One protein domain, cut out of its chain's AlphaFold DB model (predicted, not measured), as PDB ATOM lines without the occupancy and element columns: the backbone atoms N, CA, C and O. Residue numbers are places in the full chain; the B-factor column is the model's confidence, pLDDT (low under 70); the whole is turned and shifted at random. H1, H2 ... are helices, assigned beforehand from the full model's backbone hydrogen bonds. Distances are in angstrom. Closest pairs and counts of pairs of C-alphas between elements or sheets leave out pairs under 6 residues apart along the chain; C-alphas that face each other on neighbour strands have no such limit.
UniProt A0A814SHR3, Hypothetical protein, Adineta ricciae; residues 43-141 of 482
ATOM      1  N   PRO A  43      20.622  97.014  24.307       34.66
ATOM      2  CA  PRO A  43      22.001  97.395  24.006       34.66
ATOM      3  C   PRO A  43      22.941  96.191  23.920       34.66
ATOM      4  O   PRO A  43      23.759  96.139  23.010       34.66
ATOM      5  N   ILE A  44      22.804  95.224  24.832       40.59
ATOM      6  CA  ILE A  44      23.666  94.035  24.897       40.59
ATOM      7  C   ILE A  44      23.327  93.094  23.741       40.59
ATOM      8  O   ILE A  44      24.218  92.742  22.975       40.59
ATOM      9  N   GLN A  45      22.039  92.816  23.518       40.00
ATOM     10  CA  GLN A  45      21.590  91.969  22.409       40.00
ATOM     11  C   GLN A  45      21.894  92.590  21.038       40.00
ATOM     12  O   GLN A  45      22.243  91.878  20.102       40.00
ATOM     13  N   LEU A  46      21.825  93.921  20.899       40.50
ATOM     14  CA  LEU A  46      22.196  94.624  19.668       40.50
ATOM     15  C   LEU A  46      23.715  94.633  19.456       40.50
ATOM     16  O   LEU A  46      24.152  94.552  18.312       40.50
ATOM     17  N   ILE A  47      24.519  94.721  20.519       42.12
ATOM     18  CA  ILE A  47      25.986  94.609  20.453       42.12
ATOM     19  C   ILE A  47      26.385  93.173  20.083       42.12
ATOM     20  O   ILE A  47      27.189  92.993  19.174       42.12
ATOM     21  N   GLU A  48      25.783  92.157  20.697       41.44
ATOM     22  CA  GLU A  48      25.986  90.737  20.372       41.44
ATOM     23  C   GLU A  48      25.553  90.412  18.932       41.44
ATOM     24  O   GLU A  48      26.314  89.804  18.172       41.44
ATOM     25  N   ALA A  49      24.384  90.905  18.508       44.22
ATOM     26  CA  ALA A  49      23.850  90.699  17.161       44.22
ATOM     27  C   ALA A  49      24.613  91.477  16.072       44.22
ATOM     28  O   ALA A  49      24.815  90.941  14.979       44.22
ATOM     29  N   LYS A  50      25.061  92.718  16.340       42.38
ATOM     30  CA  LYS A  50      25.865  93.522  15.393       42.38
ATOM     31  C   LYS A  50      27.320  93.058  15.312       42.38
ATOM     32  O   LYS A  50      27.929  93.211  14.256       42.38
ATOM     33  N   LEU A  51      27.880  92.511  16.393       43.03
ATOM     34  CA  LEU A  51      29.256  92.007  16.422       43.03
ATOM     35  C   LEU A  51      29.370  90.511  16.076       43.03
ATOM     36  O   LEU A  51      30.488  90.007  16.005       43.03
ATOM     37  N   HIS A  52      28.258  89.813  15.811       48.84
ATOM     38  CA  HIS A  52      28.220  88.362  15.566       48.84
ATOM     39  C   HIS A  52      28.815  87.516  16.704       48.84
ATOM     40  O   HIS A  52      29.403  86.466  16.448       48.84
ATOM     41  N   LEU A  53      28.666  87.941  17.960       47.56
ATOM     42  CA  LEU A  53      29.067  87.123  19.104       47.56
ATOM     43  C   LEU A  53      27.841  86.442  19.684       47.56
ATOM     44  O   LEU A  53      27.161  86.998  20.535       47.56
ATOM     45  N   SER A  54      27.565  85.228  19.217       38.19
ATOM     46  CA  SER A  54      26.780  84.291  20.013       38.19
ATOM     47  C   SER A  54      27.741  83.476  20.877       38.19
ATOM     48  O   SER A  54      28.577  82.746  20.332       38.19
ATOM     49  N   ASP A  55      27.568  83.538  22.197       40.84
ATOM     50  CA  ASP A  55      28.216  82.644  23.172       40.84
ATOM     51  C   ASP A  55      28.018  81.147  22.835       40.84
ATOM     52  O   ASP A  55      28.813  80.290  23.226       40.84
ATOM     53  N   ASP A  56      26.994  80.830  22.037       40.06
ATOM     54  CA  ASP A  56      26.648  79.480  21.586       40.06
ATOM     55  C   ASP A  56      27.613  78.864  20.555       40.06
ATOM     56  O   ASP A  56      27.557  77.658  20.318       40.06
ATOM     57  N   LEU A  57      28.521  79.632  19.935       41.81
ATOM     58  CA  LEU A  57      29.400  79.092  18.879       41.81
ATOM     59  C   LEU A  57      30.616  78.314  19.406       41.81
ATOM     60  O   LEU A  57      31.291  77.642  18.625       41.81
ATOM     61  N   LEU A  58      30.899  78.388  20.708       42.66
ATOM     62  CA  LEU A  58      32.097  77.793  21.319       42.66
ATOM     63  C   LEU A  58      31.796  76.591  22.217       42.66
ATOM     64  O   LEU A  58      32.704  75.836  22.572       42.66
ATOM     65  N   LYS A  59      30.523  76.369  22.543       40.31
ATOM     66  CA  LYS A  59      30.061  75.165  23.227       40.31
ATOM     67  C   LYS A  59      29.446  74.255  22.177       40.31
ATOM     68  O   LYS A  59      28.368  74.521  21.656       40.31
ATOM     69  N   ASN A  60      30.120  73.149  21.864       41.31
ATOM     70  CA  ASN A  60      29.417  72.032  21.240       41.31
ATOM     71  C   ASN A  60      28.205  71.687  22.129       41.31
ATOM     72  O   ASN A  60      28.277  71.899  23.342       41.31
ATOM     73  N   LYS A  61      27.115  71.148  21.565       45.22
ATOM     74  CA  LYS A  61      25.862  70.859  22.304       45.22
ATOM     75  C   LYS A  61      26.061  70.032  23.591       45.22
ATOM     76  O   LYS A  61      25.188  70.036  24.448       45.22
ATOM     77  N   ASP A  62      27.229  69.406  23.740       48.84
ATOM     78  CA  ASP A  62      27.631  68.576  24.871       48.84
ATOM     79  C   ASP A  62      28.650  69.232  25.836       48.84
ATOM     80  O   ASP A  62      29.240  68.528  26.655       48.84
ATOM     81  N   ASN A  63      28.927  70.545  25.754       53.84
ATOM     82  CA  ASN A  63      29.990  71.217  26.538       53.84
ATOM     83  C   ASN A  63      31.388  70.572  26.370       53.84
ATOM     84  O   ASN A  63      32.260  70.665  27.239       53.84
ATOM     85  N   THR A  64      31.624  69.894  25.247       61.00
ATOM     86  CA  THR A  64      32.883  69.202  24.973       61.00
ATOM     87  C   THR A  64      33.890  70.149  24.322       61.00
ATOM     88  O   THR A  64      33.664  70.675  23.236       61.00
ATOM     89  N   TYR A  65      35.021  70.364  25.003       68.31
ATOM     90  CA  TYR A  65      36.185  71.076  24.466       68.31
ATOM     91  C   TYR A  65      36.661  70.432  23.164       68.31
ATOM     92  O   TYR A  65      36.652  69.208  23.062       68.31
ATOM     93  N   ILE A  66      37.116  71.240  22.203       72.88
ATOM     94  CA  ILE A  66      37.539  70.770  20.877       72.88
ATOM     95  C   ILE A  66      38.822  69.931  21.027       72.88
ATOM     96  O   ILE A  66      39.876  70.501  21.322       72.88
ATOM     97  N   PRO A  67      38.792  68.600  20.836       70.62
ATOM     98  CA  PRO A  67      40.011  67.808  20.806       70.62
ATOM     99  C   PRO A  67      40.725  68.040  19.469       70.62
ATOM    100  O   PRO A  67      40.087  68.119  18.421       70.62
ATOM    101  N   ILE A  68      42.051  68.154  19.499       75.00
ATOM    102  CA  ILE A  68      42.867  68.275  18.289       75.00
ATOM    103  C   ILE A  68      43.849  67.117  18.283       75.00
ATOM    104  O   ILE A  68      44.664  66.979  19.194       75.00
ATOM    105  N   GLU A  69      43.786  66.302  17.238       75.75
ATOM    106  CA  GLU A  69      44.748  65.231  17.026       75.75
ATOM    107  C   GLU A  69      46.021  65.810  16.394       75.75
ATOM    108  O   GLU A  69      46.033  66.262  15.247       75.75
ATOM    109  N   SER A  70      47.109  65.815  17.164       79.00
ATOM    110  CA  SER A  70      48.456  66.131  16.685       79.00
ATOM    111  C   SER A  70      49.236  64.839  16.452       79.00
ATOM    112  O   SER A  70      49.177  63.924  17.267       79.00
ATOM    113  N   ALA A  71      50.025  64.783  15.373       80.50
ATOM    114  CA  ALA A  71      50.960  63.679  15.133       80.50
ATOM    115  C   ALA A  71      52.131  63.653  16.139       80.50
ATOM    116  O   ALA A  71      52.824  62.646  16.249       80.50
ATOM    117  N   ASP A  72      52.364  64.762  16.843       88.69
ATOM    118  CA  ASP A  72      53.317  64.864  17.947       88.69
ATOM    119  C   ASP A  72      52.582  64.639  19.276       88.69
ATOM    120  O   ASP A  72      51.775  65.476  19.703       88.69
ATOM    121  N   GLU A  73      52.876  63.509  19.922       89.06
ATOM    122  CA  GLU A  73      52.300  63.102  21.207       89.06
ATOM    123  C   GLU A  73      52.574  64.117  22.324       89.06
ATOM    124  O   GLU A  73      51.723  64.315  23.190       89.06
ATOM    125  N   SER A  74      53.714  64.818  22.297       90.56
ATOM    126  CA  SER A  74      54.056  65.813  23.320       90.56
ATOM    127  C   SER A  74      53.186  67.067  23.193       90.56
ATOM    128  O   SER A  74      52.725  67.609  24.202       90.56
ATOM    129  N   ILE A  75      52.911  67.504  21.958       90.81
ATOM    130  CA  ILE A  75      51.997  68.624  21.687       90.81
ATOM    131  C   ILE A  75      50.574  68.233  22.085       90.81
ATOM    132  O   ILE A  75      49.901  69.008  22.762       90.81
ATOM    133  N   SER A  76      50.146  67.020  21.716       89.19
ATOM    134  CA  SER A  76      48.835  66.482  22.092       89.19
ATOM    135  C   SER A  76      48.660  66.438  23.614       89.19
ATOM    136  O   SER A  76      47.689  66.974  24.150       89.19
ATOM    137  N   PHE A  77      49.652  65.910  24.339       91.75
ATOM    138  CA  PHE A  77      49.645  65.858  25.799       91.75
ATOM    139  C   PHE A  77      49.538  67.253  26.436       91.75
ATOM    140  O   PHE A  77      48.690  67.473  27.302       91.75
ATOM    141  N   ARG A  78      50.347  68.223  25.983       93.19
ATOM    142  CA  ARG A  78      50.297  69.611  26.484       93.19
ATOM    143  C   ARG A  78      48.964  70.283  26.184       93.19
ATOM    144  O   ARG A  78      48.454  71.014  27.027       93.19
ATOM    145  N   TYR A  79      48.398  70.039  25.004       93.00
ATOM    146  CA  TYR A  79      47.087  70.563  24.641       93.00
ATOM    147  C   TYR A  79      45.996  69.992  25.550       93.00
ATOM    148  O   TYR A  79      45.230  70.750  26.139       93.00
ATOM    149  N   HIS A  80      45.977  68.674  25.766       91.50
ATOM    150  CA  HIS A  80      45.046  68.046  26.703       91.50
ATOM    151  C   HIS A  80      45.202  68.572  28.131       91.50
ATOM    152  O   HIS A  80      44.200  68.810  28.805       91.50
ATOM    153  N   GLN A  81      46.436  68.798  28.583       93.81
ATOM    154  CA  GLN A  81      46.705  69.418  29.877       93.81
ATOM    155  C   GLN A  81      46.140  70.847  29.942       93.81
ATOM    156  O   GLN A  81      45.475  71.200  30.915       93.81
ATOM    157  N   ALA A  82      46.325  71.638  28.883       94.81
ATOM    158  CA  ALA A  82      45.771  72.983  28.784       94.81
ATOM    159  C   ALA A  82      44.240  72.987  28.875       94.81
ATOM    160  O   ALA A  82      43.682  73.804  29.603       94.81
ATOM    161  N   LEU A  83      43.558  72.032  28.233       93.69
ATOM    162  CA  LEU A  83      42.100  71.891  28.339       93.69
ATOM    163  C   LEU A  83      41.630  71.615  29.776       93.69
ATOM    164  O   LEU A  83      40.560  72.073  30.172       93.69
ATOM    165  N   GLN A  84      42.414  70.893  30.584       94.19
ATOM    166  CA  GLN A  84      42.092  70.712  32.007       94.19
ATOM    167  C   GLN A  84      42.247  72.017  32.791       94.19
ATOM    168  O   GLN A  84      41.445  72.299  33.678       94.19
ATOM    169  N   TYR A  85      43.235  72.844  32.448       96.31
ATOM    170  CA  TYR A  85      43.392  74.156  33.070       96.31
ATOM    171  C   TYR A  85      42.286  75.137  32.666       96.31
ATOM    172  O   TYR A  85      41.829  75.895  33.516       96.31
ATOM    173  N   VAL A  86      41.780  75.066  31.428       95.06
ATOM    174  CA  VAL A  86      40.582  75.821  31.010       95.06
ATOM    175  C   VAL A  86      39.355  75.405  31.830       95.06
ATOM    176  O   VAL A  86      38.614  76.252  32.318       95.06
ATOM    177  N   LYS A  87      39.158  74.104  32.075       94.12
ATOM    178  CA  LYS A  87      38.081  73.644  32.976       94.12
ATOM    179  C   LYS A  87      38.209  74.236  34.374       94.12
ATOM    180  O   LYS A  87      37.213  74.620  34.979       94.12
ATOM    181  N   GLN A  88      39.434  74.298  34.893       93.75
ATOM    182  CA  GLN A  88      39.703  74.896  36.197       93.75
ATOM    183  C   GLN A  88      39.423  76.402  36.194       93.75
ATOM    184  O   GLN A  88      38.828  76.883  37.158       93.75
ATOM    185  N   SER A  89      39.767  77.136  35.125       93.50
ATOM    186  CA  SER A  89      39.495  78.579  35.031       93.50
ATOM    187  C   SER A  89      37.995  78.897  35.035       93.50
ATOM    188  O   SER A  89      37.573  79.899  35.604       93.50
ATOM    189  N   HIS A  90      37.157  77.997  34.517       92.06
ATOM    190  CA  HIS A  90      35.695  78.138  34.572       92.06
ATOM    191  C   HIS A  90      35.072  77.781  35.932       92.06
ATOM    192  O   HIS A  90      33.869  77.957  36.121       92.06
ATOM    193  N   SER A  91      35.854  77.290  36.898       91.44
ATOM    194  CA  SER A  91      35.346  76.942  38.230       91.44
ATOM    195  C   SER A  91      34.777  78.162  38.958       91.44
ATOM    196  O   SER A  91      35.303  79.272  38.853       91.44
ATOM    197  N   THR A  92      33.721  77.962  39.746       88.94
ATOM    198  CA  THR A  92      33.171  78.985  40.652       88.94
ATOM    199  C   THR A  92      34.070  79.231  41.863       88.94
ATOM    200  O   THR A  92      34.005  80.294  42.477       88.94
ATOM    201  N   ASN A  93      34.935  78.271  42.206       91.88
ATOM    202  CA  ASN A  93      35.892  78.417  43.293       91.88
ATOM    203  C   ASN A  93      37.094  79.250  42.827       91.88
ATOM    204  O   ASN A  93      37.890  78.795  42.002       91.88
ATOM    205  N   THR A  94      37.253  80.438  43.417       90.75
ATOM    206  CA  THR A  94      38.324  81.392  43.097       90.75
ATOM    207  C   THR A  94      39.719  80.764  43.136       90.75
ATOM    208  O   THR A  94      40.496  80.985  42.216       90.75
ATOM    209  N   ARG A  95      40.023  79.906  44.120       93.62
ATOM    210  CA  ARG A  95      41.349  79.263  44.228       93.62
ATOM    211  C   ARG A  95      41.617  78.294  43.077       93.62
ATOM    212  O   ARG A  95      42.728  78.236  42.560       93.62
ATOM    213  N   ILE A  96      40.601  77.525  42.677       92.88
ATOM    214  CA  ILE A  96      40.710  76.582  41.553       92.88
ATOM    215  C   ILE A  96      40.876  77.358  40.244       92.88
ATOM    216  O   ILE A  96      41.734  77.007  39.435       92.88
ATOM    217  N   ARG A  97      40.106  78.439  40.075       93.31
ATOM    218  CA  ARG A  97      40.214  79.340  38.925       93.31
ATOM    219  C   ARG A  97      41.614  79.932  38.801       93.31
ATOM    220  O   ARG A  97      42.244  79.778  37.758       93.31
ATOM    221  N   GLU A  98      42.121  80.542  39.868       93.12
ATOM    222  CA  GLU A  98      43.463  81.137  39.909       93.12
ATOM    223  C   GLU A  98      44.561  80.104  39.627       93.12
ATOM    224  O   GLU A  98      45.491  80.383  38.868       93.12
ATOM    225  N   ARG A  99      44.437  78.885  40.170       95.75
ATOM    226  CA  ARG A  99      45.367  77.784  39.881       95.75
ATOM    227  C   ARG A  99      45.357  77.411  38.397       95.75
ATOM    228  O   ARG A  99      46.427  77.321  37.793       95.75
ATOM    229  N   GLY A 100      44.175  77.240  37.801       96.12
ATOM    230  CA  GLY A 100      44.022  76.953  36.372       96.12
ATOM    231  C   GLY A 100      44.647  78.038  35.493       96.12
ATOM    232  O   GLY A 100      45.450  77.742  34.609       96.12
ATOM    233  N   LEU A 101      44.360  79.305  35.792       96.00
ATOM    234  CA  LEU A 101      44.919  80.454  35.075       96.00
ATOM    235  C   LEU A 101      46.441  80.564  35.229       96.00
ATOM    236  O   LEU A 101      47.137  80.797  34.242       96.00
ATOM    237  N   SER A 102      46.980  80.328  36.429       96.25
ATOM    238  CA  SER A 102      48.431  80.310  36.660       96.25
ATOM    239  C   SER A 102      49.120  79.226  35.830       96.25
ATOM    240  O   SER A 102      50.178  79.460  35.241       96.25
ATOM    241  N   HIS A 103      48.512  78.042  35.735       97.12
ATOM    242  CA  HIS A 103      49.038  76.970  34.899       97.12
ATOM    243  C   HIS A 103      48.930  77.280  33.399       97.12
ATOM    244  O   HIS A 103      49.874  76.982  32.664       97.12
ATOM    245  N   LEU A 104      47.841  77.915  32.944       97.00
ATOM    246  CA  LEU A 104      47.718  78.401  31.564       97.00
ATOM    247  C   LEU A 104      48.784  79.448  31.233       97.00
ATOM    248  O   LEU A 104      49.405  79.362  30.176       97.00
ATOM    249  N   ALA A 105      49.044  80.394  32.133       96.81
ATOM    250  CA  ALA A 105      50.057  81.423  31.921       96.81
ATOM    251  C   ALA A 105      51.466  80.825  31.779       96.81
ATOM    252  O   ALA A 105      52.242  81.248  30.930       96.81
ATOM    253  N   LYS A 106      51.779  79.779  32.551       96.31
ATOM    254  CA  LYS A 106      53.074  79.075  32.507       96.31
ATOM    255  C   LYS A 106      53.223  78.117  31.327       96.31
ATOM    256  O   LYS A 106      54.290  77.514  31.160       96.31
ATOM    257  N   LEU A 107      52.176  77.934  30.527       95.06
ATOM    258  CA  LEU A 107      52.180  77.016  29.401       95.06
ATOM    259  C   LEU A 107      53.184  77.489  28.341       95.06
ATOM    260  O   LEU A 107      53.174  78.636  27.905       95.06
ATOM    261  N   LYS A 108      54.078  76.584  27.933       92.81
ATOM    262  CA  LYS A 108      55.134  76.846  26.946       92.81
ATOM    263  C   LYS A 108      55.162  75.750  25.887       92.81
ATOM    264  O   LYS A 108      54.740  74.617  26.132       92.81
ATOM    265  N   HIS A 109      55.750  76.080  24.738       90.25
ATOM    266  CA  HIS A 109      56.043  75.152  23.634       90.25
ATOM    267  C   HIS A 109      54.826  74.571  22.900       90.25
ATOM    268  O   HIS A 109      54.944  73.539  22.246       90.25
ATOM    269  N   LEU A 110      53.671  75.232  22.961       92.62
ATOM    270  CA  LEU A 110      52.597  74.977  22.005       92.62
ATOM    271  C   LEU A 110      52.785  75.831  20.742       92.62
ATOM    272  O   LEU A 110      53.281  76.958  20.832       92.62
ATOM    273  N   PRO A 111      52.391  75.340  19.557       92.69
ATOM    274  CA  PRO A 111      52.296  76.191  18.376       92.69
ATOM    275  C   PRO A 111      51.254  77.305  18.582       92.69
ATOM    276  O   PRO A 111      50.244  77.098  19.253       92.69
ATOM    277  N   SER A 112      51.468  78.471  17.965       90.56
ATOM    278  CA  SER A 112      50.607  79.663  18.115       90.56
ATOM    279  C   SER A 112      49.122  79.389  17.858       90.56
ATOM    280  O   SER A 112      48.268  79.892  18.586       90.56
ATOM    281  N   ALA A 113      48.811  78.538  16.876       89.88
ATOM    282  CA  ALA A 113      47.442  78.138  16.560       89.88
ATOM    283  C   ALA A 113      46.720  77.481  17.752       89.88
ATOM    284  O   ALA A 113      45.545  77.754  17.973       89.88
ATOM    285  N   TYR A 114      47.420  76.670  18.553       92.12
ATOM    286  CA  TYR A 114      46.822  76.005  19.713       92.12
ATOM    287  C   TYR A 114      46.523  76.987  20.843       92.12
ATOM    288  O   TYR A 114      45.471  76.873  21.461       92.12
ATOM    289  N   TYR A 115      47.392  77.977  21.084       94.31
ATOM    290  CA  TYR A 115      47.098  79.041  22.052       94.31
ATOM    291  C   TYR A 115      45.818  79.791  21.688       94.31
ATOM    292  O   TYR A 115      44.981  79.997  22.559       94.31
ATOM    293  N   SER A 116      45.635  80.118  20.406       90.94
ATOM    294  CA  SER A 116      44.427  80.801  19.929       90.94
ATOM    295  C   SER A 116      43.173  79.954  20.156       90.94
ATOM    296  O   SER A 116      42.174  80.455  20.662       90.94
ATOM    297  N   ILE A 117      43.238  78.648  19.868       91.00
ATOM    298  CA  ILE A 117      42.106  77.732  20.086       91.00
ATOM    299  C   ILE A 117      41.778  77.585  21.576       91.00
ATOM    300  O   ILE A 117      40.608  77.609  21.944       91.00
ATOM    301  N   ILE A 118      42.791  77.466  22.442       93.94
ATOM    302  CA  ILE A 118      42.594  77.442  23.901       93.94
ATOM    303  C   ILE A 118      41.975  78.764  24.367       93.94
ATOM    304  O   ILE A 118      41.030  78.776  25.147       93.94
ATOM    305  N   GLY A 119      42.490  79.874  23.850       92.31
ATOM    306  CA  GLY A 119      42.027  81.225  24.126       92.31
ATOM    307  C   GLY A 119      40.563  81.477  23.799       92.31
ATOM    308  O   GLY A 119      39.846  82.083  24.590       92.31
ATOM    309  N   GLN A 120      40.106  80.958  22.658       90.44
ATOM    310  CA  GLN A 120      38.703  80.999  22.244       90.44
ATOM    311  C   GLN A 120      37.783  80.205  23.178       90.44
ATOM    312  O   GLN A 120      36.586  80.442  23.186       90.44
ATOM    313  N   GLN A 121      38.312  79.263  23.961       91.75
ATOM    314  CA  GLN A 121      37.521  78.480  24.916       91.75
ATOM    315  C   GLN A 121      37.451  79.140  26.301       91.75
ATOM    316  O   GLN A 121      36.735  78.645  27.171       91.75
ATOM    317  N   LEU A 122      38.188  80.230  26.536       91.94
ATOM    318  CA  LEU A 122      38.098  81.000  27.773       91.94
ATOM    319  C   LEU A 122      36.841  81.870  27.748       91.94
ATOM    320  O   LEU A 122      36.521  82.483  26.734       91.94
ATOM    321  N   ASP A 123      36.156  81.957  28.886       90.69
ATOM    322  CA  ASP A 123      35.145  82.989  29.076       90.69
ATOM    323  C   ASP A 123      35.829  84.359  29.203       90.69
ATOM    324  O   ASP A 123      37.020  84.453  29.524       90.69
ATOM    325  N   LEU A 124      35.061  85.427  28.969       90.12
ATOM    326  CA  LEU A 124      35.545  86.809  29.006       90.12
ATOM    327  C   LEU A 124      36.391  87.091  30.257       90.12
ATOM    328  O   LEU A 124      37.487  87.644  30.165       90.12
ATOM    329  N   HIS A 125      35.895  86.672  31.418       91.50
ATOM    330  CA  HIS A 125      36.542  86.926  32.696       91.50
ATOM    331  C   HIS A 125      37.871  86.171  32.834       91.50
ATOM    332  O   HIS A 125      38.889  86.795  33.136       91.50
ATOM    333  N   SER A 126      37.915  84.866  32.529       94.19
ATOM    334  CA  SER A 126      39.180  84.112  32.532       94.19
ATOM    335  C   SER A 126      40.186  84.666  31.526       94.19
ATOM    336  O   SER A 126      41.377  84.720  31.825       94.19
ATOM    337  N   ALA A 127      39.733  85.101  30.346       94.75
ATOM    338  CA  ALA A 127      40.610  85.694  29.343       94.75
ATOM    339  C   ALA A 127      41.231  87.011  29.834       94.75
ATOM    340  O   ALA A 127      42.433  87.218  29.667       94.75
ATOM    341  N   ILE A 128      40.448  87.878  30.480       94.88
ATOM    342  CA  ILE A 128      40.959  89.130  31.053       94.88
ATOM    343  C   ILE A 128      41.927  88.843  32.207       94.88
ATOM    344  O   ILE A 128      43.009  89.428  32.249       94.88
ATOM    345  N   GLN A 129      41.606  87.915  33.111       94.50
ATOM    346  CA  GLN A 129      42.512  87.543  34.207       94.50
ATOM    347  C   GLN A 129      43.817  86.921  33.705       94.50
ATOM    348  O   GLN A 129      44.898  87.229  34.214       94.50
ATOM    349  N   LEU A 130      43.743  86.092  32.661       96.44
ATOM    350  CA  LEU A 130      44.928  85.554  32.008       96.44
ATOM    351  C   LEU A 130      45.759  86.672  31.365       96.44
ATOM    352  O   LEU A 130      46.977  86.681  31.515       96.44
ATOM    353  N   ALA A 131      45.120  87.647  30.709       96.44
ATOM    354  CA  ALA A 131      45.787  88.824  30.143       96.44
ATOM    355  C   ALA A 131      46.464  89.691  31.216       96.44
ATOM    356  O   ALA A 131      47.513  90.283  30.964       96.44
ATOM    357  N   ARG A 132      45.913  89.698  32.432       94.69
ATOM    358  CA  ARG A 132      46.518  90.269  33.642       94.69
ATOM    359  C   ARG A 132      47.552  89.352  34.297       94.69
ATOM    360  O   ARG A 132      47.944  89.602  35.432       94.69
ATOM    361  N   THR A 133      48.063  88.327  33.618       93.56
ATOM    362  CA  THR A 133      49.216  87.552  34.101       93.56
ATOM    363  C   THR A 133      50.446  87.797  33.224       93.56
ATOM    364  O   THR A 133      50.404  87.566  32.020       93.56
ATOM    365  N   ARG A 134      51.565  88.247  33.824       90.19
ATOM    366  CA  ARG A 134      52.775  88.668  33.078       90.19
ATOM    367  C   ARG A 134      53.370  87.553  32.211       90.19
ATOM    368  O   ARG A 134      53.979  87.809  31.184       90.19
ATOM    369  N   GLU A 135      53.208  86.311  32.656       94.06
ATOM    370  CA  GLU A 135      53.759  85.124  32.000       94.06
ATOM    371  C   GLU A 135      52.899  84.625  30.831       94.06
ATOM    372  O   GLU A 135      53.368  83.797  30.051       94.06
ATOM    373  N   ALA A 136      51.658  85.110  30.703       95.81
ATOM    374  CA  ALA A 136      50.728  84.619  29.699       95.81
ATOM    375  C   ALA A 136      51.217  84.906  28.274       95.81
ATOM    376  O   ALA A 136      51.800  85.943  27.973       95.81
ATOM    377  N   ASN A 137      50.959  83.961  27.371       95.31
ATOM    378  CA  ASN A 137      51.297  84.111  25.963       95.31
ATOM    379  C   ASN A 137      50.246  84.974  25.247       95.31
ATOM    380  O   ASN A 137      49.063  84.635  25.274       95.31
ATOM    381  N   SER A 138      50.656  86.016  24.516       94.31
ATOM    382  CA  SER A 138      49.700  86.891  23.816       94.31
ATOM    383  C   SER A 138      48.849  86.172  22.760       94.31
ATOM    384  O   SER A 138      47.758  86.632  22.430       94.31
ATOM    385  N   ASN A 139      49.285  85.004  22.272       94.44
ATOM    386  CA  ASN A 139      48.512  84.195  21.327       94.44
ATOM    387  C   ASN A 139      47.293  83.503  21.954       94.44
ATOM    388  O   ASN A 139      46.494  82.951  21.203       94.44
ATOM    389  N   PHE A 140      47.127  83.524  23.284       94.69
ATOM    390  CA  PHE A 140      45.847  83.160  23.905       94.69
ATOM    391  C   PHE A 140      44.741  84.149  23.536       94.69
ATOM    392  O   PHE A 140      43.566  83.810  23.584       94.69
ATOM    393  N   PHE A 141      45.082  85.382  23.178       94.25
ATOM    394  CA  PHE A 141      44.084  86.405  22.921       94.25
ATOM    395  C   PHE A 141      43.878  86.523  21.412       94.25
ATOM    396  O   PHE A 141      44.830  86.830  20.682       94.25
TER     397      PHE A 141
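This is residues 43 to 141 of the 482 residues of the protein "Hypothetical protein" of Adineta ricciae (UniProt A0A814SHR3). The helical hairpin of H2 and H3, with H4 packed on H2 and H5 on H3, makes one body; a long link joins it to H1, whose residues 46 to 51 stick out. The 99 printed residues hold five named helices, H1 to H5 in order, and no named strand: all helix. The whole is compact, radius of gyration of the C-alphas 14.1 A, spanning 44 by 30 by 24 A.

Find C-alpha 43 at (22.001, 97.395, 24.006), where H1, residues 43 to 51, begins. H2, residues 73 to 89, runs 24.4 A; H3, residues 94 to 105, 16.2 A. After H4, residues 112 to 120, H5, residues 124 to 131, ends at (45.787, 88.824, 30.143).

H1 touches no helix. Look at Ser 89 and Arg 97, the closest C-alphas of the hairpin H2 and H3, 4.0 A apart; its helices run opposite ways at a shallow tilt of 30 degrees. H2 touches H4 with residues 79 to 86 alone, closest at C-alphas 83 and 118, 7.1 A. H3 touches H5 with residues 101 to 105 alone, closest at C-alphas 101 and 130, 6.0 A. In each helix every O i to N i+4 pair is within hydrogen-bond range.

The farthest C-alphas, Pro 43 and Glu 73, are 45.8 A apart. The printed part has no cut. Residues 43 to 65 have pLDDT under 70.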